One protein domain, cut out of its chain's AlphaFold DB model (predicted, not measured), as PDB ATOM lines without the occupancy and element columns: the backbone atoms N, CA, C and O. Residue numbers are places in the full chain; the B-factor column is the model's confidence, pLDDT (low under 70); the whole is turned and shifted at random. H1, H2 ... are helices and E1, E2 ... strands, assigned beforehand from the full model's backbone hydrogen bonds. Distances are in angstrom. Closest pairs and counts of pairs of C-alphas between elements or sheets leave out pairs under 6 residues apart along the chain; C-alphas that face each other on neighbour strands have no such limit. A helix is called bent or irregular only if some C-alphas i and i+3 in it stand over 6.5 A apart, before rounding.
ATOM      1  N   PRO A  55     266.267 163.516 355.260       93.19
ATOM      2  CA  PRO A  55     266.462 164.966 355.354       93.19
ATOM      3  C   PRO A  55     266.432 165.496 356.799       93.19
ATOM      4  O   PRO A  55     266.905 166.602 357.073       93.19
ATOM      5  N   GLN A  56     265.890 164.711 357.742       92.88
ATOM      6  CA  GLN A  56     265.918 165.022 359.173       92.88
ATOM      7  C   GLN A  56     267.337 165.076 359.748       92.88
ATOM      8  O   GLN A  56     267.558 165.780 360.727       92.88
ATOM      9  N   LEU A  57     268.306 164.432 359.093       93.00
ATOM     10  CA  LEU A  57     269.724 164.509 359.439       93.00
ATOM     11  C   LEU A  57     270.239 165.962 359.488       93.00
ATOM     12  O   LEU A  57     271.057 166.307 360.337       93.00
ATOM     13  N   PHE A  58     269.692 166.835 358.634       95.69
ATOM     14  CA  PHE A  58     270.047 168.258 358.552       95.69
ATOM     15  C   PHE A  58     269.069 169.178 359.291       95.69
ATOM     16  O   PHE A  58     269.104 170.396 359.122       95.69
ATOM     17  N   SER A  59     268.149 168.619 360.075       91.19
ATOM     18  CA  SER A  59     267.135 169.404 360.779       91.19
ATOM     19  C   SER A  59     267.616 169.856 362.148       91.19
ATOM     20  O   SER A  59     268.421 169.196 362.799       91.19
ATOM     21  N   ASP A  60     267.087 170.993 362.585       93.00
ATOM     22  CA  ASP A  60     267.298 171.540 363.916       93.00
ATOM     23  C   ASP A  60     265.966 172.100 364.417       93.00
ATOM     24  O   ASP A  60     265.400 173.018 363.819       93.00
ATOM     25  N   LEU A  61     265.447 171.497 365.488       90.12
ATOM     26  CA  LEU A  61     264.116 171.790 366.022       90.12
ATOM     27  C   LEU A  61     263.998 173.208 366.587       90.12
ATOM     28  O   LEU A  61     262.907 173.765 366.581       90.12
ATOM     29  N   ALA A  62     265.107 173.799 367.034       94.12
ATOM     30  CA  ALA A  62     265.138 175.143 367.603       94.12
ATOM     31  C   ALA A  62     265.628 176.193 366.590       94.12
ATOM     32  O   ALA A  62     265.890 177.333 366.966       94.12
ATOM     33  N   LEU A  63     265.775 175.839 365.304       94.94
ATOM     34  CA  LEU A  63     266.316 176.753 364.295       94.94
ATOM     35  C   LEU A  63     265.484 178.029 364.164       94.94
ATOM     36  O   LEU A  63     266.044 179.122 364.211       94.94
ATOM     37  N   ARG A  64     264.158 177.884 364.038       95.19
ATOM     38  CA  ARG A  64     263.242 179.021 363.886       95.19
ATOM     39  C   ARG A  64     263.374 179.993 365.051       95.19
ATOM     40  O   ARG A  64     263.654 181.162 364.810       95.19
ATOM     41  N   ASP A  65     263.282 179.490 366.276       94.69
ATOM     42  CA  ASP A  65     263.357 180.308 367.489       94.69
ATOM     43  C   ASP A  65     264.664 181.114 367.574       94.69
ATOM     44  O   ASP A  65     264.682 182.222 368.102       94.69
ATOM     45  N   ARG A  66     265.770 180.591 367.024       95.06
ATOM     46  CA  ARG A  66     267.078 181.265 367.049       95.06
ATOM     47  C   ARG A  66     267.296 182.269 365.916       95.06
ATOM     48  O   ARG A  66     268.130 183.165 366.065       95.06
ATOM     49  N   CYS A  67     266.626 182.113 364.771       95.81
ATOM     50  CA  CYS A  67     266.933 182.898 363.569       95.81
ATOM     51  C   CYS A  67     265.762 183.694 362.981       95.81
ATOM     52  O   CYS A  67     265.997 184.460 362.045       95.81
ATOM     53  N   GLU A  68     264.531 183.548 363.482       95.81
ATOM     54  CA  GLU A  68     263.341 184.203 362.915       95.81
ATOM     55  C   GLU A  68     263.522 185.722 362.789       95.81
ATOM     56  O   GLU A  68     263.382 186.257 361.689       95.81
ATOM     57  N   ASP A  69     263.958 186.408 363.849       96.50
ATOM     58  CA  ASP A  69     264.186 187.861 363.821       96.50
ATOM     59  C   ASP A  69     265.245 188.281 362.791       96.50
ATOM     60  O   ASP A  69     265.093 189.292 362.101       96.50
ATOM     61  N   GLN A  70     266.304 187.481 362.636       97.88
ATOM     62  CA  GLN A  70     267.377 187.744 361.672       97.88
ATOM     63  C   GLN A  70     266.876 187.588 360.231       97.88
ATOM     64  O   GLN A  70     267.192 188.405 359.364       97.88
ATOM     65  N   VAL A  71     266.047 186.570 359.974       97.19
ATOM     66  CA  VAL A  71     265.400 186.352 358.673       97.19
ATOM     67  C   VAL A  71     264.418 187.484 358.367       97.19
ATOM     68  O   VAL A  71     264.437 188.042 357.268       97.19
ATOM     69  N   VAL A  72     263.599 187.878 359.346       96.38
ATOM     70  CA  VAL A  72     262.651 188.991 359.218       96.38
ATOM     71  C   VAL A  72     263.375 190.300 358.902       96.38
ATOM     72  O   VAL A  72     262.928 191.044 358.024       96.38
ATOM     73  N   ALA A  73     264.492 190.575 359.580       96.56
ATOM     74  CA  ALA A  73     265.314 191.754 359.334       96.56
ATOM     75  C   ALA A  73     265.927 191.731 357.926       96.56
ATOM     76  O   ALA A  73     265.771 192.699 357.178       96.56
ATOM     77  N   LYS A  74     266.537 190.605 357.526       96.56
ATOM     78  CA  LYS A  74     267.162 190.423 356.205       96.56
ATOM     79  C   LYS A  74     266.203 190.727 355.054       96.56
ATOM     80  O   LYS A  74     266.588 191.393 354.097       96.56
ATOM     81  N   TYR A  75     264.955 190.273 355.155       96.19
ATOM     82  CA  TYR A  75     263.949 190.461 354.106       96.19
ATOM     83  C   TYR A  75     262.969 191.605 354.386       96.19
ATOM     84  O   TYR A  75     261.961 191.737 353.695       96.19
ATOM     85  N   SER A  76     263.238 192.459 355.382       96.25
ATOM     86  CA  SER A  76     262.381 193.605 355.728       96.25
ATOM     87  C   SER A  76     260.897 193.228 355.887       96.25
ATOM     88  O   SER A  76     260.014 193.923 355.379       96.25
ATOM     89  N   LYS A  77     260.617 192.109 356.576       95.19
ATOM     90  CA  LYS A  77     259.269 191.529 356.778       95.19
ATOM     91  C   LYS A  77     258.539 191.108 355.493       95.19
ATOM     92  O   LYS A  77     257.320 190.943 355.528       95.19
ATOM     93  N   ARG A  78     259.233 190.952 354.363       97.19
ATOM     94  CA  ARG A  78     258.625 190.519 353.099       97.19
ATOM     95  C   ARG A  78     258.834 189.034 352.841       97.19
ATOM     96  O   ARG A  78     259.874 188.481 353.186       97.19
ATOM     97  N   ASP A  79     257.849 188.419 352.201       97.38
ATOM     98  CA  ASP A  79     257.948 187.059 351.683       97.38
ATOM     99  C   ASP A  79     258.927 187.046 350.503       97.38
ATOM    100  O   ASP A  79     258.770 187.818 349.552       97.38
ATOM    101  N   LEU A  80     259.934 186.171 350.548       97.06
ATOM    102  CA  LEU A  80     260.945 186.074 349.492       97.06
ATOM    103  C   LEU A  80     260.325 185.752 348.120       97.06
ATOM    104  O   LEU A  80     260.748 186.294 347.101       97.06
ATOM    105  N   TYR A  81     259.303 184.897 348.082       97.62
ATOM    106  CA  TYR A  81     258.747 184.357 346.841       97.62
ATOM    107  C   TYR A  81     257.602 185.189 346.265       97.62
ATOM    108  O   TYR A  81     257.315 185.105 345.066       97.62
ATOM    109  N   HIS A  82     256.955 186.005 347.100       95.62
ATOM    110  CA  HIS A  82     255.787 186.809 346.718       95.62
ATOM    111  C   HIS A  82     256.022 188.323 346.811       95.62
ATOM    112  O   HIS A  82     255.321 189.090 346.147       95.62
ATOM    113  N   SER A  83     257.050 188.752 347.552       91.75
ATOM    114  CA  SER A  83     257.445 190.148 347.810       91.75
ATOM    115  C   SER A  83     256.431 190.998 348.587       91.75
ATOM    116  O   SER A  83     256.655 192.198 348.784       91.75
ATOM    117  N   ASP A  84     255.325 190.419 349.044       94.44
ATOM    118  CA  ASP A  84     254.355 191.056 349.926       94.44
ATOM    119  C   ASP A  84     254.767 190.944 351.400       94.44
ATOM    120  O   ASP A  84     255.759 190.304 351.738       94.44
ATOM    121  N   ILE A  85     254.052 191.644 352.278       96.38
ATOM    122  CA  ILE A  85     254.352 191.662 353.714       96.38
ATOM    123  C   ILE A  85     253.892 190.341 354.338       96.38
ATOM    124  O   ILE A  85     252.759 189.917 354.125       96.38
ATOM    125  N   LEU A  86     254.757 189.725 355.143       94.75
ATOM    126  CA  LEU A  86     254.451 188.505 355.886       94.75
ATOM    127  C   LEU A  86     253.434 188.779 357.001       94.75
ATOM    128  O   LEU A  86     253.591 189.716 357.789       94.75
ATOM    129  N   ASP A  87     252.441 187.901 357.128       93.75
ATOM    130  CA  ASP A  87     251.603 187.836 358.323       93.75
ATOM    131  C   ASP A  87     252.293 186.985 359.396       93.75
ATOM    132  O   ASP A  87     252.142 185.768 359.460       93.75
ATOM    133  N   LEU A  88     253.083 187.661 360.232       93.56
ATOM    134  CA  LEU A  88     253.785 187.058 361.368       93.56
ATOM    135  C   LEU A  88     252.885 186.876 362.601       93.56
ATOM    136  O   LEU A  88     253.329 186.326 363.604       93.56
ATOM    137  N   LYS A  89     251.647 187.390 362.575       93.50
ATOM    138  CA  LYS A  89     250.747 187.373 363.738       93.50
ATOM    139  C   LYS A  89     249.864 186.134 363.755       93.50
ATOM    140  O   LYS A  89     249.514 185.671 364.836       93.50
ATOM    141  N   THR A  90     249.493 185.622 362.583       93.25
ATOM    142  CA  THR A  90     248.632 184.443 362.459       93.25
ATOM    143  C   THR A  90     249.454 183.154 362.605       93.25
ATOM    144  O   THR A  90     250.283 182.854 361.736       93.25
ATOM    145  N   PRO A  91     249.231 182.347 363.663       90.81
ATOM    146  CA  PRO A  91     249.970 181.103 363.864       90.81
ATOM    147  C   PRO A  91     249.809 180.145 362.679       90.81
ATOM    148  O   PRO A  91     248.703 179.917 362.193       90.81
ATOM    149  N   GLY A  92     250.921 179.576 362.214       90.56
ATOM    150  CA  GLY A  92     250.929 178.600 361.121       90.56
ATOM    151  C   GLY A  92     250.705 179.175 359.717       90.56
ATOM    152  O   GLY A  92     250.655 178.399 358.764       90.56
ATOM    153  N   PHE A  93     250.594 180.498 359.553       92.69
ATOM    154  CA  PHE A  93     250.467 181.117 358.227       92.69
ATOM    155  C   PHE A  93     251.804 181.199 357.478       92.69
ATOM    156  O   PHE A  93     251.841 181.095 356.249       92.69
ATOM    157  N   VAL A  94     252.901 181.344 358.225       95.88
ATOM    158  CA  VAL A  94     254.271 181.379 357.704       95.88
ATOM    159  C   VAL A  94     255.134 180.295 358.345       95.88
ATOM    160  O   VAL A  94     255.050 180.023 359.549       95.88
ATOM    161  N   GLU A  95     256.004 179.708 357.536       95.62
ATOM    162  CA  GLU A  95     256.986 178.705 357.936       95.62
ATOM    163  C   GLU A  95     258.396 179.210 357.599       95.62
ATOM    164  O   GLU A  95     258.588 179.965 356.640       95.62
ATOM    165  N   LEU A  96     259.377 178.807 358.414       97.19
ATOM    166  CA  LEU A  96     260.788 178.959 358.075       97.19
ATOM    167  C   LEU A  96     261.118 177.945 356.983       97.19
ATOM    168  O   LEU A  96     260.943 176.743 357.185       97.19
ATOM    169  N   ASP A  97     261.585 178.444 355.850       97.94
ATOM    170  CA  ASP A  97     261.936 177.653 354.683       97.94
ATOM    171  C   ASP A  97     263.455 177.633 354.472       97.94
ATOM    172  O   ASP A  97     264.157 178.632 354.669       97.94
ATOM    173  N   HIS A  98     263.945 176.473 354.040       98.25
ATOM    174  CA  HIS A  98     265.283 176.289 353.499       98.25
ATOM    175  C   HIS A  98     265.226 176.555 351.999       98.25
ATOM    176  O   HIS A  98     264.719 175.725 351.242       98.25
ATOM    177  N   ILE A  99     265.765 177.691 351.549       98.25
ATOM    178  CA  ILE A  99     265.697 178.125 350.146       98.25
ATOM    179  C   ILE A  99     266.162 176.992 349.225       98.25
ATOM    180  O   ILE A  99     265.402 176.571 348.354       98.25
ATOM    181  N   LEU A 100     267.355 176.443 349.467       97.56
ATOM    182  CA  LEU A 100     267.748 175.120 348.994       97.56
ATOM    183  C   LEU A 100     267.338 174.067 350.034       97.56
ATOM    184  O   LEU A 100     267.897 174.003 351.131       97.56
ATOM    185  N   GLU A 101     266.370 173.237 349.654       97.25
ATOM    186  CA  GLU A 101     265.751 172.206 350.491       97.25
ATOM    187  C   GLU A 101     266.757 171.181 351.039       97.25
ATOM    188  O   GLU A 101     267.633 170.689 350.321       97.25
ATOM    189  N   LYS A 102     266.558 170.749 352.291       96.56
ATOM    190  CA  LYS A 102     267.345 169.680 352.941       96.56
ATOM    191  C   LYS A 102     267.337 168.374 352.145       96.56
ATOM    192  O   LYS A 102     268.312 167.629 352.144       96.56
ATOM    193  N   GLN A 103     266.240 168.108 351.442       96.19
ATOM    194  CA  GLN A 103     266.043 166.954 350.573       96.19
ATOM    195  C   GLN A 103     267.119 166.900 349.475       96.19
ATOM    196  O   GLN A 103     267.575 165.810 349.142       96.19
ATOM    197  N   CYS A 104     267.576 168.052 348.965       97.31
ATOM    198  CA  CYS A 104     268.650 168.121 347.972       97.31
ATOM    199  C   CYS A 104     269.990 167.643 348.549       97.31
ATOM    200  O   CYS A 104     270.703 166.886 347.894       97.31
ATOM    201  N   PHE A 105     270.305 168.024 349.790       97.38
ATOM    202  CA  PHE A 105     271.498 167.543 350.494       97.38
ATOM    203  C   PHE A 105     271.396 166.052 350.789       97.38
ATOM    204  O   PHE A 105     272.331 165.316 350.510       97.38
ATOM    205  N   SER A 106     270.237 165.583 351.252       95.62
ATOM    206  CA  SER A 106     269.967 164.156 351.471       95.62
ATOM    207  C   SER A 106     270.180 163.316 350.214       95.62
ATOM    208  O   SER A 106     270.777 162.243 350.267       95.62
ATOM    209  N   TYR A 107     269.702 163.820 349.074       95.88
ATOM    210  CA  TYR A 107     269.903 163.193 347.776       95.88
ATOM    211  C   TYR A 107     271.379 163.187 347.377       95.88
ATOM    212  O   TYR A 107     271.863 162.167 346.911       95.88
ATOM    213  N   ALA A 108     272.108 164.288 347.568       96.19
ATOM    214  CA  ALA A 108     273.528 164.357 347.225       96.19
ATOM    215  C   ALA A 108     274.398 163.466 348.137       96.19
ATOM    216  O   ALA A 108     275.287 162.777 347.646       96.19
ATOM    217  N   PHE A 109     274.087 163.405 349.438       94.69
ATOM    218  CA  PHE A 109     274.772 162.568 350.436       94.69
ATOM    219  C   PHE A 109     274.800 161.085 350.064       94.69
ATOM    220  O   PHE A 109     275.760 160.387 350.370       94.69
ATOM    221  N   ARG A 110     273.760 160.605 349.373       92.06
ATOM    222  CA  ARG A 110     273.657 159.226 348.874       92.06
ATOM    223  C   ARG A 110     274.840 158.802 348.001       92.06
ATOM    224  O   ARG A 110     275.128 157.611 347.927       92.06
ATOM    225  N   PHE A 111     275.453 159.747 347.296       92.81
ATOM    226  CA  PHE A 111     276.512 159.486 346.324       92.81
ATOM    227  C   PHE A 111     277.916 159.680 346.907       92.81
ATOM    228  O   PHE A 111     278.890 159.580 346.167       92.81
ATOM    229  N   LEU A 112     278.024 159.961 348.208       92.19
ATOM    230  CA  LEU A 112     279.304 160.127 348.887       92.19
ATOM    231  C   LEU A 112     279.877 158.778 349.321       92.19
ATOM    232  O   LEU A 112     279.148 157.883 349.750       92.19
ATOM    233  N   ASP A 113     281.201 158.674 349.243       88.94
ATOM    234  CA  ASP A 113     281.964 157.518 349.699       88.94
ATOM    235  C   ASP A 113     282.527 157.790 351.103       88.94
ATOM    236  O   ASP A 113     283.557 158.450 351.265       88.94
ATOM    237  N   PHE A 114     281.798 157.341 352.126       87.56
ATOM    238  CA  PHE A 114     282.180 157.501 353.532       87.56
ATOM    239  C   PHE A 114     283.186 156.423 353.938       87.56
ATOM    240  O   PHE A 114     282.926 155.230 353.770       87.56
ATOM    241  N   ARG A 115     284.318 156.832 354.518       77.88
ATOM    242  CA  ARG A 115     285.438 155.918 354.813       77.88
ATOM    243  C   ARG A 115     285.210 155.100 356.078       77.88
ATOM    244  O   ARG A 115     285.447 153.896 356.076       77.88
ATOM    245  N   ASP A 116     284.691 155.749 357.120       73.25
ATOM    246  CA  ASP A 116     284.575 155.176 358.470       73.25
ATOM    247  C   ASP A 116     283.114 154.928 358.887       73.25
ATOM    248  O   ASP A 116     282.748 154.920 360.065       73.25
ATOM    249  N   GLY A 117     282.238 154.710 357.902       77.25
ATOM    250  CA  GLY A 117     280.836 154.386 358.142       77.25
ATOM    251  C   GLY A 117     280.110 155.482 358.929       77.25
ATOM    252  O   GLY A 117     280.001 156.617 358.475       77.25
ATOM    253  N   ARG A 118     279.540 155.135 360.090       80.81
ATOM    254  CA  ARG A 118     278.565 155.995 360.780       80.81
ATOM    255  C   ARG A 118     279.168 157.257 361.403       80.81
ATOM    256  O   ARG A 118     278.512 158.292 361.369       80.81
ATOM    257  N   GLU A 119     280.375 157.174 361.953       83.12
ATOM    258  CA  GLU A 119     281.024 158.322 362.604       83.12
ATOM    259  C   GLU A 119     281.345 159.427 361.591       83.12
ATOM    260  O   GLU A 119     281.038 160.593 361.831       83.12
ATOM    261  N   ASP A 120     281.859 159.039 360.421       86.25
ATOM    262  CA  ASP A 120     282.132 159.946 359.301       86.25
ATOM    263  C   ASP A 120     280.836 160.595 358.783       86.25
ATOM    264  O   ASP A 120     280.751 161.813 358.630       86.25
ATOM    265  N   ILE A 121     279.766 159.802 358.627       90.81
ATOM    266  CA  ILE A 121     278.436 160.309 358.248       90.81
ATOM    267  C   ILE A 121     277.942 161.372 359.233       90.81
ATOM    268  O   ILE A 121     277.513 162.443 358.801       90.81
ATOM    269  N   ASP A 122     277.963 161.083 360.536       91.19
ATOM    270  CA  ASP A 122     277.415 161.989 361.551       91.19
ATOM    271  C   ASP A 122     278.261 163.278 361.664       91.19
ATOM    272  O   ASP A 122     277.695 164.365 361.810       91.19
ATOM    273  N   PHE A 123     279.588 163.184 361.507       90.75
ATOM    274  CA  PHE A 123     280.504 164.331 361.475       90.75
ATOM    275  C   PHE A 123     280.280 165.237 360.253       90.75
ATOM    276  O   PHE A 123     280.090 166.452 360.380       90.75
ATOM    277  N   VAL A 124     280.242 164.657 359.052       93.00
ATOM    278  CA  VAL A 124     279.986 165.406 357.813       93.00
ATOM    279  C   VAL A 124     278.589 166.026 357.851       93.00
ATOM    280  O   VAL A 124     278.403 167.192 357.494       93.00
ATOM    281  N   ALA A 125     277.602 165.282 358.350       94.81
ATOM    282  CA  ALA A 125     276.247 165.776 358.530       94.81
ATOM    283  C   ALA A 125     276.160 166.958 359.501       94.81
ATOM    284  O   ALA A 125     275.425 167.903 359.208       94.81
ATOM    285  N   SER A 126     276.895 166.944 360.622       94.69
ATOM    286  CA  SER A 126     276.885 168.071 361.562       94.69
ATOM    287  C   SER A 126     277.466 169.333 360.935       94.69
ATOM    288  O   SER A 126     276.846 170.390 361.049       94.69
ATOM    289  N   ILE A 127     278.573 169.222 360.187       94.50
ATOM    290  CA  ILE A 127     279.150 170.363 359.454       94.50
ATOM    291  C   ILE A 127     278.136 170.903 358.445       94.50
ATOM    292  O   ILE A 127     277.840 172.096 358.428       94.50
ATOM    293  N   VAL A 128     277.543 170.032 357.625       96.50
ATOM    294  CA  VAL A 128     276.571 170.456 356.609       96.50
ATOM    295  C   VAL A 128     275.345 171.104 357.245       96.50
ATOM    296  O   VAL A 128     274.892 172.150 356.780       96.50
ATOM    297  N   ARG A 129     274.829 170.536 358.335       96.75
ATOM    298  CA  ARG A 129     273.699 171.091 359.078       96.75
ATOM    299  C   ARG A 129     274.017 172.480 359.627       96.75
ATOM    300  O   ARG A 129     273.247 173.409 359.398       96.75
ATOM    301  N   GLU A 130     275.118 172.617 360.356       94.69
ATOM    302  CA  GLU A 130     275.410 173.795 361.182       94.69
ATOM    303  C   GLU A 130     276.081 174.919 360.391       94.69
ATOM    304  O   GLU A 130     275.790 176.096 360.627       94.69
ATOM    305  N   GLU A 131     276.920 174.579 359.411       94.75
ATOM    306  CA  GLU A 131     277.767 175.538 358.697       94.75
ATOM    307  C   GLU A 131     277.281 175.928 357.303       94.75
ATOM    308  O   GLU A 131     277.776 176.918 356.743       94.75
ATOM    309  N   ILE A 132     276.314 175.186 356.753       95.50
ATOM    310  CA  ILE A 132     275.837 175.354 355.375       95.50
ATOM    311  C   ILE A 132     274.309 175.469 355.325       95.50
ATOM    312  O   ILE A 132     273.782 176.534 355.006       95.50
ATOM    313  N   VAL A 133     273.591 174.394 355.655       96.25
ATOM    314  CA  VAL A 133     272.142 174.269 355.436       96.25
ATOM    315  C   VAL A 133     271.350 175.241 356.305       96.25
ATOM    316  O   VAL A 133     270.463 175.920 355.791       96.25
ATOM    317  N   ASN A 134     271.677 175.340 357.598       96.75
ATOM    318  CA  ASN A 134     270.940 176.159 358.566       96.75
ATOM    319  C   ASN A 134     271.496 177.583 358.720       96.75
ATOM    320  O   ASN A 134     271.206 178.257 359.710       96.75
ATOM    321  N   LYS A 135     272.301 178.064 357.766       96.75
ATOM    322  CA  LYS A 135     272.815 179.439 357.786       96.75
ATOM    323  C   LYS A 135     271.842 180.410 357.123       96.75
ATOM    324  O   LYS A 135     271.193 180.088 356.130       96.75
ATOM    325  N   LEU A 136     271.814 181.643 357.630       96.56
ATOM    326  CA  LEU A 136     270.903 182.714 357.206       96.56
ATOM    327  C   LEU A 136     270.811 182.934 355.676       96.56
ATOM    328  O   LEU A 136     269.728 183.268 355.188       96.56
ATOM    329  N   PRO A 137     271.877 182.762 354.867       96.62
ATOM    330  CA  PRO A 137     271.773 182.881 353.412       96.62
ATOM    331  C   PRO A 137     270.899 181.816 352.738       96.62
ATOM    332  O   PRO A 137     270.369 182.097 351.668       96.62
ATOM    333  N   ASN A 138     270.699 180.656 353.371       98.38
ATOM    334  CA  ASN A 138     269.823 179.583 352.901       98.38
ATOM    335  C   ASN A 138     268.440 179.579 353.585       98.38
ATOM    336  O   ASN A 138     267.665 178.650 353.392       98.38
ATOM    337  N   LEU A 139     268.115 180.592 354.392       98.25
ATOM    338  CA  LEU A 139     266.861 180.650 355.144       98.25
ATOM    339  C   LEU A 139     265.996 181.826 354.698       98.25
ATOM    340  O   LEU A 139     266.500 182.932 354.478       98.25
ATOM    341  N   CYS A 140     264.688 181.602 354.620       98.12
ATOM    342  CA  CYS A 140     263.683 182.647 354.449       98.12
ATOM    343  C   CYS A 140     262.394 182.310 355.218       98.12
ATOM    344  O   CYS A 140     262.228 181.208 355.731       98.12
ATOM    345  N   LEU A 141     261.483 183.278 355.323       97.75
ATOM    346  CA  LEU A 141     260.104 183.031 355.743       97.75
ATOM    347  C   LEU A 141     259.204 183.143 354.519       97.75
ATOM    348  O   LEU A 141     259.321 184.089 353.735       97.75
ATOM    349  N   THR A 142     258.285 182.197 354.381       97.44
ATOM    350  CA  THR A 142     257.266 182.231 353.334       97.44
ATOM    351  C   THR A 142     255.956 181.649 353.843       97.44
ATOM    352  O   THR A 142     255.900 180.989 354.883       97.44
ATOM    353  N   ARG A 143     254.879 181.891 353.101       95.56
ATOM    354  CA  ARG A 143     253.574 181.276 353.352       95.56
ATOM    355  C   ARG A 143     253.692 179.752 353.417       95.56
ATOM    356  O   ARG A 143     254.204 179.127 352.484       95.56
ATOM    357  N   THR A 144     253.085 179.151 354.433       95.56
ATOM    358  CA  THR A 144     253.032 177.697 354.655       95.56
ATOM    359  C   THR A 144     252.642 176.907 353.403       95.56
ATOM    360  O   THR A 144     253.285 175.923 353.046       95.56
ATOM    361  N   THR A 145     251.623 177.353 352.661       94.31
ATOM    362  CA  THR A 145     251.204 176.684 351.418       94.31
ATOM    363  C   THR A 145     252.292 176.712 350.341       94.31
ATOM    364  O   THR A 145     252.481 175.720 349.641       94.31
ATOM    365  N   THR A 146     253.041 177.816 350.221       95.69
ATOM    366  CA  THR A 146     254.142 177.935 349.245       95.69
ATOM    367  C   THR A 146     255.281 176.997 349.614       95.69
ATOM    368  O   THR A 146     255.723 176.231 348.759       95.69
ATOM    369  N   ASN A 147     255.676 176.999 350.891       96.81
ATOM    370  CA  ASN A 147     256.696 176.103 351.427       96.81
ATOM    371  C   ASN A 147     256.349 174.629 351.153       96.81
ATOM    372  O   ASN A 147     257.123 173.872 350.573       96.81
ATOM    373  N   ARG A 148     255.108 174.235 351.458       95.38
ATOM    374  CA  ARG A 148     254.626 172.863 351.255       95.38
ATOM    375  C   ARG A 148     254.560 172.440 349.791       95.38
ATOM    376  O   ARG A 148     254.854 171.282 349.499       95.38
ATOM    377  N   ILE A 149     254.158 173.335 348.885       95.88
ATOM    378  CA  ILE A 149     254.159 173.051 347.443       95.88
ATOM    379  C   ILE A 149     255.600 172.878 346.940       95.88
ATOM    380  O   ILE A 149     255.889 171.912 346.235       95.88
ATOM    381  N   LYS A 150     256.517 173.770 347.337       96.75
ATOM    382  CA  LYS A 150     257.941 173.688 346.986       96.75
ATOM    383  C   LYS A 150     258.565 172.379 347.480       96.75
ATOM    384  O   LYS A 150     259.115 171.632 346.671       96.75
ATOM    385  N   GLY A 151     258.400 172.059 348.762       96.00
ATOM    386  CA  GLY A 151     258.932 170.836 349.358       96.00
ATOM    387  C   GLY A 151     258.390 169.559 348.704       96.00
ATOM    388  O   GLY A 151     259.155 168.625 348.460       96.00
ATOM    389  N   ALA A 152     257.097 169.522 348.353       93.56
ATOM    390  CA  ALA A 152     256.490 168.389 347.649       93.56
ATOM    391  C   ALA A 152     257.028 168.232 346.218       93.56
ATOM    392  O   ALA A 152     257.362 167.118 345.809       93.56
ATOM    393  N   ALA A 153     257.177 169.335 345.481       93.81
ATOM    394  CA  ALA A 153     257.755 169.324 344.139       93.81
ATOM    395  C   ALA A 153     259.218 168.849 344.147       93.81
ATOM    396  O   ALA A 153     259.597 168.028 343.313       93.81
ATOM    397  N   VAL A 154     260.026 169.315 345.109       95.50
ATOM    398  CA  VAL A 154     261.413 168.854 345.278       95.50
ATOM    399  C   VAL A 154     261.447 167.372 345.628       95.50
ATOM    400  O   VAL A 154     262.164 166.619 344.975       95.50
ATOM    401  N   TRP A 155     260.645 166.923 346.597       94.19
ATOM    402  CA  TRP A 155     260.585 165.505 346.957       94.19
ATOM    403  C   TRP A 155     260.226 164.625 345.751       94.19
ATOM    404  O   TRP A 155     260.951 163.674 345.465       94.19
ATOM    405  N   ARG A 156     259.171 164.977 345.002       91.94
ATOM    406  CA  ARG A 156     258.744 164.229 343.807       91.94
ATOM    407  C   ARG A 156     259.826 164.180 342.736       91.94
ATOM    408  O   ARG A 156     260.104 163.107 342.216       91.94
ATOM    409  N   PHE A 157     260.459 165.314 342.435       93.62
ATOM    410  CA  PHE A 157     261.529 165.373 341.440       93.62
ATOM    411  C   PHE A 157     262.714 164.473 341.816       93.62
ATOM    412  O   PHE A 157     263.233 163.738 340.975       93.62
ATOM    413  N   LEU A 158     263.142 164.506 343.082       94.31
ATOM    414  CA  LEU A 158     264.255 163.686 343.569       94.31
ATOM    415  C   LEU A 158     263.895 162.196 343.587       94.31
ATOM    416  O   LEU A 158     264.710 161.357 343.204       94.31
ATOM    417  N   ASP A 159     262.665 161.861 343.971       92.00
ATOM    418  CA  ASP A 159     262.159 160.491 343.939       92.00
ATOM    419  C   ASP A 159     262.084 159.954 342.498       92.00
ATOM    420  O   ASP A 159     262.515 158.839 342.202       92.00
ATOM    421  N   ASP A 160     261.611 160.764 341.551       91.81
ATOM    422  CA  ASP A 160     261.614 160.436 340.123       91.81
ATOM    423  C   ASP A 160     263.037 160.320 339.561       91.81
ATOM    424  O   ASP A 160     263.293 159.448 338.729       91.81
ATOM    425  N   CYS A 161     263.992 161.113 340.056       91.38
ATOM    426  CA  CYS A 161     265.405 160.985 339.698       91.38
ATOM    427  C   CYS A 161     266.001 159.638 340.099       91.38
ATOM    428  O   CYS A 161     266.776 159.087 339.319       91.38
ATOM    429  N   LEU A 162     265.666 159.135 341.290       91.31
ATOM    430  CA  LEU A 162     266.165 157.851 341.789       91.31
ATOM    431  C   LEU A 162     265.485 156.670 341.100       91.31
ATOM    432  O   LEU A 162     266.128 155.680 340.774       91.31
ATOM    433  N   THR A 163     264.183 156.787 340.858       89.88
ATOM    434  CA  THR A 163     263.376 155.703 340.281       89.88
ATOM    435  C   THR A 163     263.385 155.676 338.749       89.88
ATOM    436  O   THR A 163     262.842 154.743 338.169       89.88
ATOM    437  N   GLY A 164     263.962 156.683 338.082       88.44
ATOM    438  CA  GLY A 164     264.035 156.764 336.618       88.44
ATOM    439  C   GLY A 164     262.780 157.317 335.926       88.44
ATOM    440  O   GLY A 164     262.595 157.084 334.737       88.44
ATOM    441  N   HIS A 165     261.926 158.063 336.637       88.94
ATOM    442  CA  HIS A 165     260.612 158.525 336.151       88.94
ATOM    443  C   HIS A 165     260.534 160.029 335.816       88.94
ATOM    444  O   HIS A 165     259.448 160.543 335.564       88.94
ATOM    445  N   VAL A 166     261.665 160.748 335.767       80.50
ATOM    446  CA  VAL A 166     261.701 162.215 335.527       80.50
ATOM    447  C   VAL A 166     261.007 162.627 334.216       80.50
ATOM    448  O   VAL A 166     260.440 163.714 334.122       80.50
ATOM    449  N   GLY A 167     260.990 161.737 333.215       61.91
ATOM    450  CA  GLY A 167     260.426 161.985 331.883       61.91
ATOM    451  C   GLY A 167     258.905 162.188 331.811       61.91
ATOM    452  O   GLY A 167     258.388 162.376 330.719       61.91
ATOM    453  N   ALA A 168     258.172 162.150 332.930       55.94
ATOM    454  CA  ALA A 168     256.734 162.441 332.947       55.94
ATOM    455  C   ALA A 168     256.398 163.942 333.108       55.94
ATOM    456  O   ALA A 168     255.272 164.344 332.819       55.94
ATOM    457  N   ALA A 169     257.341 164.771 333.577       58.44
ATOM    458  CA  ALA A 169     257.125 166.200 333.858       58.44
ATOM    459  C   ALA A 169     258.158 167.138 333.193       58.44
ATOM    460  O   ALA A 169     258.116 168.351 333.419       58.44
ATOM    461  N   ASP A 170     259.052 166.578 332.373       71.31
ATOM    462  CA  ASP A 170     260.153 167.173 331.594       71.31
ATOM    463  C   ASP A 170     261.204 167.997 332.367       71.31
ATOM    464  O   ASP A 170     262.382 167.914 332.043       71.31
ATOM    465  N   THR A 171     260.842 168.770 333.398       84.44
ATOM    466  CA  THR A 171     261.763 169.649 334.152       84.44
ATOM    467  C   THR A 171     261.309 169.844 335.602       84.44
ATOM    468  O   THR A 171     260.117 169.752 335.898       84.44
ATOM    469  N   PHE A 172     262.209 170.235 336.516       90.19
ATOM    470  CA  PHE A 172     261.837 170.607 337.897       90.19
ATOM    471  C   PHE A 172     260.786 171.735 337.957       90.19
ATOM    472  O   PHE A 172     259.886 171.729 338.799       90.19
ATOM    473  N   THR A 173     260.839 172.682 337.014       90.75
ATOM    474  CA  THR A 173     259.810 173.728 336.878       90.75
ATOM    475  C   THR A 173     258.428 173.124 336.606       90.75
ATOM    476  O   THR A 173     257.428 173.628 337.120       90.75
ATOM    477  N   GLY A 174     258.367 172.031 335.840       90.19
ATOM    478  CA  GLY A 174     257.156 171.244 335.619       90.19
ATOM    479  C   GLY A 174     256.566 170.710 336.923       90.19
ATOM    480  O   GLY A 174     255.377 170.916 337.166       90.19
ATOM    481  N   TYR A 175     257.393 170.141 337.807       92.88
ATOM    482  CA  TYR A 175     256.953 169.671 339.130       92.88
ATOM    483  C   TYR A 175     256.360 170.803 339.973       92.88
ATOM    484  O   TYR A 175     255.262 170.656 340.503       92.88
ATOM    485  N   LEU A 176     257.028 171.961 340.043       93.56
ATOM    486  CA  LEU A 176     256.520 173.120 340.791       93.56
ATOM    487  C   LEU A 176     255.181 173.645 340.251       93.56
ATOM    488  O   LEU A 176     254.345 174.106 341.025       93.56
ATOM    489  N   LEU A 177     254.981 173.616 338.930       92.88
ATOM    490  CA  LEU A 177     253.735 174.067 338.306       92.88
ATOM    491  C   LEU A 177     252.611 173.035 338.440       92.88
ATOM    492  O   LEU A 177     251.441 173.419 338.524       92.88
ATOM    493  N   ALA A 178     252.934 171.743 338.398       91.25
ATOM    494  CA  ALA A 178     251.973 170.648 338.491       91.25
ATOM    495  C   ALA A 178     251.440 170.459 339.915       91.25
ATOM    496  O   ALA A 178     250.285 170.064 340.084       91.25
ATOM    497  N   GLU A 179     252.256 170.768 340.920       91.88
ATOM    498  CA  GLU A 179     251.906 170.559 342.315       91.88
ATOM    499  C   GLU A 179     250.726 171.450 342.742       91.88
ATOM    500  O   GLU A 179     250.684 172.661 342.499       91.88
ATOM    501  N   ASN A 180     249.731 170.814 343.360       89.56
ATOM    502  CA  ASN A 180     248.498 171.438 343.816       89.56
ATOM    503  C   ASN A 180     248.251 171.012 345.256       89.56
ATOM    504  O   ASN A 180     248.205 169.818 345.553       89.56
ATOM    505  N   ARG A 181     248.063 171.993 346.134       84.31
ATOM    506  CA  ARG A 181     247.752 171.750 347.534       84.31
ATOM    507  C   ARG A 181     246.574 172.601 347.956       84.31
ATOM    508  O   ARG A 181     246.597 173.815 347.780       84.31
ATOM    509  N   ASP A 182     245.543 171.946 348.479       82.69
ATOM    510  CA  ASP A 182     244.317 172.592 348.958       82.69
ATOM    511  C   ASP A 182     243.659 173.500 347.895       82.69
ATOM    512  O   ASP A 182     243.132 174.569 348.191       82.69
ATOM    513  N   GLY A 183     243.732 173.093 346.619       86.19
ATOM    514  CA  GLY A 183     243.209 173.858 345.482       86.19
ATOM    515  C   GLY A 183     244.100 175.022 345.032       86.19
ATOM    516  O   GLY A 183     243.745 175.724 344.085       86.19
ATOM    517  N   MET A 184     245.255 175.228 345.668       89.00
ATOM    518  CA  MET A 184     246.216 176.269 345.318       89.00
ATOM    519  C   MET A 184     247.378 175.716 344.497       89.00
ATOM    520  O   MET A 184     247.909 174.637 344.760       89.00
ATOM    521  N   ARG A 185     247.813 176.509 343.516       94.00
ATOM    522  CA  ARG A 185     248.978 176.236 342.667       94.00
ATOM    523  C   ARG A 185     249.870 177.463 342.609       94.00
ATOM    524  O   ARG A 185     249.391 178.595 342.708       94.00
ATOM    525  N   LEU A 186     251.162 177.242 342.394       94.25
ATOM    526  CA  LEU A 186     252.096 178.336 342.161       94.25
ATOM    527  C   LEU A 186     251.939 178.878 340.740       94.25
ATOM    528  O   LEU A 186     251.863 178.137 339.760       94.25
ATOM    529  N   GLY A 187     251.906 180.204 340.624       93.94
ATOM    530  CA  GLY A 187     251.974 180.871 339.332       93.94
ATOM    531  C   GLY A 187     253.397 180.847 338.770       93.94
ATOM    532  O   GLY A 187     254.376 180.845 339.514       93.94
ATOM    533  N   ARG A 188     253.521 180.955 337.441       94.12
ATOM    534  CA  ARG A 188     254.820 180.976 336.733       94.12
ATOM    535  C   ARG A 188     255.812 181.998 337.296       94.12
ATOM    536  O   ARG A 188     257.014 181.748 337.288       94.12
ATOM    537  N   LYS A 189     255.320 183.154 337.763       95.00
ATOM    538  CA  LYS A 189     256.149 184.196 338.386       95.00
ATOM    539  C   LYS A 189     256.808 183.675 339.666       95.00
ATOM    540  O   LYS A 189     258.027 183.714 339.755       95.00
ATOM    541  N   THR A 190     256.019 183.156 340.603       96.19
ATOM    542  CA  THR A 190     256.508 182.606 341.876       96.19
ATOM    543  C   THR A 190     257.431 181.415 341.641       96.19
ATOM    544  O   THR A 190     258.511 181.366 342.214       96.19
ATOM    545  N   THR A 191     257.078 180.511 340.720       95.44
ATOM    546  CA  THR A 191     257.942 179.384 340.335       95.44
ATOM    547  C   THR A 191     259.310 179.849 339.835       95.44
ATOM    548  O   THR A 191     260.323 179.284 340.228       95.44
ATOM    549  N   ARG A 192     259.362 180.899 339.001       94.19
ATOM    550  CA  ARG A 192     260.629 181.476 338.524       94.19
ATOM    551  C   ARG A 192     261.452 182.088 339.658       94.19
ATOM    552  O   ARG A 192     262.672 181.999 339.618       94.19
ATOM    553  N   ILE A 193     260.803 182.733 340.626       96.31
ATOM    554  CA  ILE A 193     261.500 183.295 341.788       96.31
ATOM    555  C   ILE A 193     262.078 182.153 342.628       96.31
ATOM    556  O   ILE A 193     263.269 182.164 342.896       96.31
ATOM    557  N   ILE A 194     261.289 181.124 342.947       96.62
ATOM    558  CA  ILE A 194     261.762 179.949 343.699       96.62
ATOM    559  C   ILE A 194     262.982 179.318 343.030       96.62
ATOM    560  O   ILE A 194     263.998 179.118 343.686       96.62
ATOM    561  N   THR A 195     262.912 179.034 341.725       95.00
ATOM    562  CA  THR A 195     264.045 178.429 341.016       95.00
ATOM    563  C   THR A 195     265.260 179.353 341.024       95.00
ATOM    564  O   THR A 195     266.367 178.903 341.300       95.00
ATOM    565  N   HIS A 196     265.075 180.656 340.814       94.31
ATOM    566  CA  HIS A 196     266.171 181.617 340.905       94.31
ATOM    567  C   HIS A 196     266.841 181.630 342.289       94.31
ATOM    568  O   HIS A 196     268.063 181.504 342.377       94.31
ATOM    569  N   GLU A 197     266.051 181.730 343.358       96.62
ATOM    570  CA  GLU A 197     266.547 181.778 344.735       96.62
ATOM    571  C   GLU A 197     267.226 180.467 345.145       96.62
ATOM    572  O   GLU A 197     268.290 180.501 345.758       96.62
ATOM    573  N   MET A 198     266.689 179.312 344.731       96.81
ATOM    574  CA  MET A 198     267.358 178.013 344.898       96.81
ATOM    575  C   MET A 198     268.751 178.005 344.261       96.81
ATOM    576  O   MET A 198     269.694 177.468 344.838       96.81
ATOM    577  N   GLY A 199     268.901 178.634 343.094       94.19
ATOM    578  CA  GLY A 199     270.190 178.801 342.432       94.19
ATOM    579  C   GLY A 199     271.179 179.675 343.178       94.19
ATOM    580  O   GLY A 199     272.352 179.321 343.313       94.19
ATOM    581  N   THR A 200     270.708 180.802 343.695       94.81
ATOM    582  CA  THR A 200     271.522 181.686 344.532       94.81
ATOM    583  C   THR A 200     271.956 180.980 345.818       94.81
ATOM    584  O   THR A 200     273.135 181.027 346.182       94.81
ATOM    585  N   ALA A 201     271.036 180.266 346.471       96.44
ATOM    586  CA  ALA A 201     271.310 179.492 347.673       96.44
ATOM    587  C   ALA A 201     272.296 178.345 347.417       96.44
ATOM    588  O   ALA A 201     273.211 178.150 348.215       96.44
ATOM    589  N   LEU A 202     272.194 177.642 346.284       95.25
ATOM    590  CA  LEU A 202     273.182 176.631 345.904       95.25
ATOM    591  C   LEU A 202     274.581 177.228 345.773       95.25
ATOM    592  O   LEU A 202     275.516 176.699 346.369       95.25
ATOM    593  N   LYS A 203     274.729 178.337 345.035       93.38
ATOM    594  CA  LYS A 203     276.035 178.998 344.872       93.38
ATOM    595  C   LYS A 203     276.629 179.387 346.225       93.38
ATOM    596  O   LYS A 203     277.830 179.243 346.440       93.38
ATOM    597  N   TYR A 204     275.797 179.863 347.152       94.44
ATOM    598  CA  TYR A 204     276.222 180.088 348.531       94.44
ATOM    599  C   TYR A 204     276.703 178.793 349.203       94.44
ATOM    600  O   TYR A 204     277.818 178.769 349.726       94.44
ATOM    601  N   CYS A 205     275.906 177.724 349.155       95.19
ATOM    602  CA  CYS A 205     276.232 176.452 349.799       95.19
ATOM    603  C   CYS A 205     277.530 175.847 349.252       95.19
ATOM    604  O   CYS A 205     278.367 175.411 350.034       95.19
ATOM    605  N   GLN A 206     277.745 175.895 347.937       93.00
ATOM    606  CA  GLN A 206     278.972 175.417 347.293       93.00
ATOM    607  C   GLN A 206     280.201 176.208 347.733       93.00
ATOM    608  O   GLN A 206     281.207 175.617 348.110       93.00
ATOM    609  N   ARG A 207     280.113 177.546 347.773       92.12
ATOM    610  CA  ARG A 207     281.213 178.374 348.297       92.12
ATOM    611  C   ARG A 207     281.527 178.044 349.753       92.12
ATOM    612  O   ARG A 207     282.691 178.029 350.134       92.12
ATOM    613  N   ARG A 208     280.502 177.780 350.569       93.75
ATOM    614  CA  ARG A 208     280.677 177.406 351.978       93.75
ATOM    615  C   ARG A 208     281.274 176.017 352.152       93.75
ATOM    616  O   ARG A 208     282.095 175.871 353.050       93.75
ATOM    617  N   LEU A 209     280.899 175.058 351.305       92.75
ATOM    618  CA  LEU A 209     281.495 173.721 351.245       92.75
ATOM    619  C   LEU A 209     282.987 173.812 350.916       92.75
ATOM    620  O   LEU A 209     283.800 173.354 351.708       92.75
ATOM    621  N   SER A 210     283.350 174.513 349.838       88.25
ATOM    622  CA  SER A 210     284.757 174.700 349.450       88.25
ATOM    623  C   SER A 210     285.572 175.501 350.475       88.25
ATOM    624  O   SER A 210     286.789 175.366 350.550       88.25
ATOM    625  N   ALA A 211     284.921 176.337 351.291       88.38
ATOM    626  CA  ALA A 211     285.580 177.073 352.368       88.38
ATOM    627  C   ALA A 211     285.866 176.224 353.623       88.38
ATOM    628  O   ALA A 211     286.586 176.699 354.497       88.38
ATOM    629  N   GLN A 212     285.334 174.996 353.734       85.19
ATOM    630  CA  GLN A 212     285.617 174.108 354.873       85.19
ATOM    631  C   GLN A 212     287.033 173.485 354.835       85.19
ATOM    632  O   GLN A 212     287.390 172.741 355.744       85.19
ATOM    633  N   GLY A 213     287.871 173.811 353.842       69.31
ATOM    634  CA  GLY A 213     289.278 173.385 353.790       69.31
ATOM    635  C   GLY A 213     289.470 171.944 353.303       69.31
ATOM    636  O   GLY A 213     288.667 171.459 352.516       69.31
ATOM    637  N   GLU A 214     290.543 171.276 353.754       69.50
ATOM    638  CA  GLU A 214     291.027 169.939 353.330       69.50
ATOM    639  C   GLU A 214     290.080 168.769 353.689       69.50
ATOM    640  O   GLU A 214     290.493 167.764 354.264       69.50
ATOM    641  N   THR A 215     288.794 168.876 353.359       82.88
ATOM    642  CA  THR A 215     287.791 167.837 353.611       82.88
ATOM    643  C   THR A 215     287.228 167.340 352.271       82.88
ATOM    644  O   THR A 215     286.166 167.800 351.848       82.88
ATOM    645  N   PRO A 216     287.897 166.387 351.583       88.12
ATOM    646  CA  PRO A 216     287.540 165.972 350.219       88.12
ATOM    647  C   PRO A 216     286.081 165.536 350.034       88.12
ATOM    648  O   PRO A 216     285.499 165.743 348.974       88.12
ATOM    649  N   ILE A 217     285.461 164.961 351.069       91.62
ATOM    650  CA  ILE A 217     284.059 164.524 351.010       91.62
ATOM    651  C   ILE A 217     283.074 165.702 350.885       91.62
ATOM    652  O   ILE A 217     281.991 165.547 350.325       91.62
ATOM    653  N   LEU A 218     283.452 166.901 351.348       93.12
ATOM    654  CA  LEU A 218     282.650 168.119 351.191       93.12
ATOM    655  C   LEU A 218     282.769 168.709 349.779       93.12
ATOM    656  O   LEU A 218     281.787 169.248 349.262       93.12
ATOM    657  N   ASP A 219     283.923 168.559 349.129       92.06
ATOM    658  CA  ASP A 219     284.092 168.914 347.716       92.06
ATOM    659  C   ASP A 219     283.301 167.967 346.805       92.06
ATOM    660  O   ASP A 219     282.646 168.407 345.853       92.06
ATOM    661  N   GLU A 220     283.279 166.675 347.137       93.69
ATOM    662  CA  GLU A 220     282.429 165.701 346.451       93.69
ATOM    663  C   GLU A 220     280.945 166.054 346.629       93.69
ATOM    664  O   GLU A 220     280.203 166.138 345.651       93.69
ATOM    665  N   LEU A 221     280.511 166.393 347.847       95.25
ATOM    666  CA  LEU A 221     279.150 166.877 348.095       95.25
ATOM    667  C   LEU A 221     278.810 168.124 347.267       95.25
ATOM    668  O   LEU A 221     277.719 168.209 346.699       95.25
ATOM    669  N   SER A 222     279.736 169.079 347.163       94.62
ATOM    670  CA  SER A 222     279.576 170.273 346.324       94.62
ATOM    671  C   SER A 222     279.358 169.907 344.849       94.62
ATOM    672  O   SER A 222     278.473 170.465 344.185       94.62
ATOM    673  N   SER A 223     280.100 168.909 344.362       94.19
ATOM    674  CA  SER A 223     279.995 168.373 343.000       94.19
ATOM    675  C   SER A 223     278.668 167.644 342.765       94.19
ATOM    676  O   SER A 223     278.004 167.877 341.753       94.19
ATOM    677  N   GLN A 224     278.211 166.837 343.726       95.94
ATOM    678  CA  GLN A 224     276.919 166.145 343.655       95.94
ATOM    679  C   GLN A 224     275.735 167.123 343.686       95.94
ATOM    680  O   GLN A 224     274.766 166.961 342.938       95.94
ATOM    681  N   LEU A 225     275.823 168.193 344.482       95.25
ATOM    682  CA  LEU A 225     274.835 169.275 344.469       95.25
ATOM    683  C   LEU A 225     274.832 170.027 343.129       95.25
ATOM    684  O   LEU A 225     273.757 170.353 342.621       95.25
ATOM    685  N   GLN A 226     276.002 170.251 342.516       93.69
ATOM    686  CA  GLN A 226     276.086 170.834 341.173       93.69
ATOM    687  C   GLN A 226     275.415 169.938 340.127       93.69
ATOM    688  O   GLN A 226     274.646 170.426 339.297       93.69
ATOM    689  N   ALA A 227     275.680 168.632 340.170       93.19
ATOM    690  CA  ALA A 227     275.085 167.666 339.255       93.19
ATOM    691  C   ALA A 227     273.554 167.633 339.389       93.19
ATOM    692  O   ALA A 227     272.841 167.687 338.382       93.19
ATOM    693  N   LEU A 228     273.037 167.626 340.625       92.44
ATOM    694  CA  LEU A 228     271.600 167.720 340.888       92.44
ATOM    695  C   LEU A 228     271.004 169.005 340.297       92.44
ATOM    696  O   LEU A 228     269.954 168.975 339.662       92.44
ATOM    697  N   TYR A 229     271.680 170.131 340.465       88.88
ATOM    698  CA  TYR A 229     271.190 171.419 339.997       88.88
ATOM    699  C   TYR A 229     271.126 171.543 338.474       88.88
ATOM    700  O   TYR A 229     270.152 172.075 337.934       88.88
ATOM    701  N   VAL A 230     272.130 170.998 337.777       89.19
ATOM    702  CA  VAL A 230     272.103 170.853 336.315       89.19
ATOM    703  C   VAL A 230     270.915 169.989 335.900       89.19
ATOM    704  O   VAL A 230     270.176 170.369 334.995       89.19
ATOM    705  N   LYS A 231     270.670 168.881 336.610       87.31
ATOM    706  CA  LYS A 231     269.523 167.994 336.366       87.31
ATOM    707  C   LYS A 231     268.174 168.681 336.596       87.31
ATOM    708  O   LYS A 231     267.208 168.384 335.904       87.31
ATOM    709  N   MET A 232     268.101 169.604 337.555       88.44
ATOM    710  CA  MET A 232     266.914 170.427 337.817       88.44
ATOM    711  C   MET A 232     266.744 171.582 336.810       88.44
ATOM    712  O   MET A 232     265.733 172.283 336.866       88.44
ATOM    713  N   GLU A 233     267.708 171.800 335.906       85.69
ATOM    714  CA  GLU A 233     267.742 172.894 334.921       85.69
ATOM    715  C   GLU A 233     267.588 174.300 335.519       85.69
ATOM    716  O   GLU A 233     267.060 175.233 334.897       85.69
TER     717      GLU A 233
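This is residues 55 to 233 of the 269 residues of an uncharacterized protein of Nothophytophthora sp. Chile5 (UniProt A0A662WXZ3). Two layers of helices make a body wide in two directions and thin in the third: the long helical hairpin H7 and H8 forms one layer, and H3, H4 and H5 cross over it in the other, with short H1 packed on H3 and H4. At one side a two-stranded antiparallel ribbon, E1 and E2, continues the second layer; H2 packs on it and touches no helix, while H6 joins H5 to the start of H7. The printed part has 179 residues, with eight named helices and two named strands in the order H1 H2 E1 H3 H4 E2 H5 H6 H7 H8, and its class is mostly helix. It is compact, with a radius of gyration of the C-alphas of 16.3 A and spans of 46 by 40 by 23 A.

H1, residues 55 to 58, touches H3, residues 102 to 109, the closest C-alphas being those of Pro 55 and Gln 103, 5.2 A apart. It also touches H4, residues 118 to 133, at Phe 58 and Arg 129, closest C-alphas 4.7 A apart. H2, residues 63 to 74, comes closest to E2, residues 139 to 143, at the C-alphas of Val 71 and Cys 140, 5.9 A. E1, residues 94 to 98, and E2 are antiparallel neighbours at 144 degrees, with N 97 and O 140 at 2.8 A and N 95 and O 142 at 2.9 A, within hydrogen-bond range. H3 touches H5, residues 144 to 163, with residues 154 to 158 of H5 alone, at a shallow tilt of 21 degrees, the same way; the closest C-alphas, Gln 103 and Trp 155, are 6.7 A apart. H5 touches H6, residues 172 to 178, at Ala 153 and Tyr 175, closest C-alphas 5.1 A apart, at a steep tilt of 56 degrees. H6 and H7, residues 188 to 210, form a helical hairpin with a shallow tilt of 34 degrees, only just short of steep; their closest C-alphas, Leu 176 and Thr 191, are 6.4 A apart. H7 touches H4 at Cys 205 and Ile 132, closest C-alphas 5.7 A apart. H7 and H8, residues 216 to 231, form another helical hairpin at 18 degrees, with the C-alphas of Gln 206 and Ser 222 closest, 5.3 A. H8 touches H3 at Gln 224 and Ala 108, closest C-alphas 5.2 A apart. Every O i to N i+4 pair is within hydrogen-bond range in H3, H5, H6, H7 and H8; H2 has 6 of 8 and H4 11 of 12, and H1 is too short for such a pair.

H1 begins at C-alpha 55, (266.462, 164.966, 355.354). H2 is 15.9 A long and irregular, with C-alphas 66 and 69 7.9 A apart; H4, 20.1 A, is only just irregular, with C-alphas 130 and 133 6.6 A apart. H5 is 28.2 A long, and H7 runs 33.1 A from C-alpha 188 at (254.820, 180.976, 336.733). H8, 22.8 A, ends at C-alpha 231, (269.523, 167.994, 336.366).

The C-alphas of Gly 183 and Glu 214 are the two farthest apart, 48.6 A. The printed part has no cut, and the link from H2 to E1, residues 75 to 93, is long. Mean pLDDT of the printed part is 92.2; residues 167 to 169 and 213 to 214 are under 70.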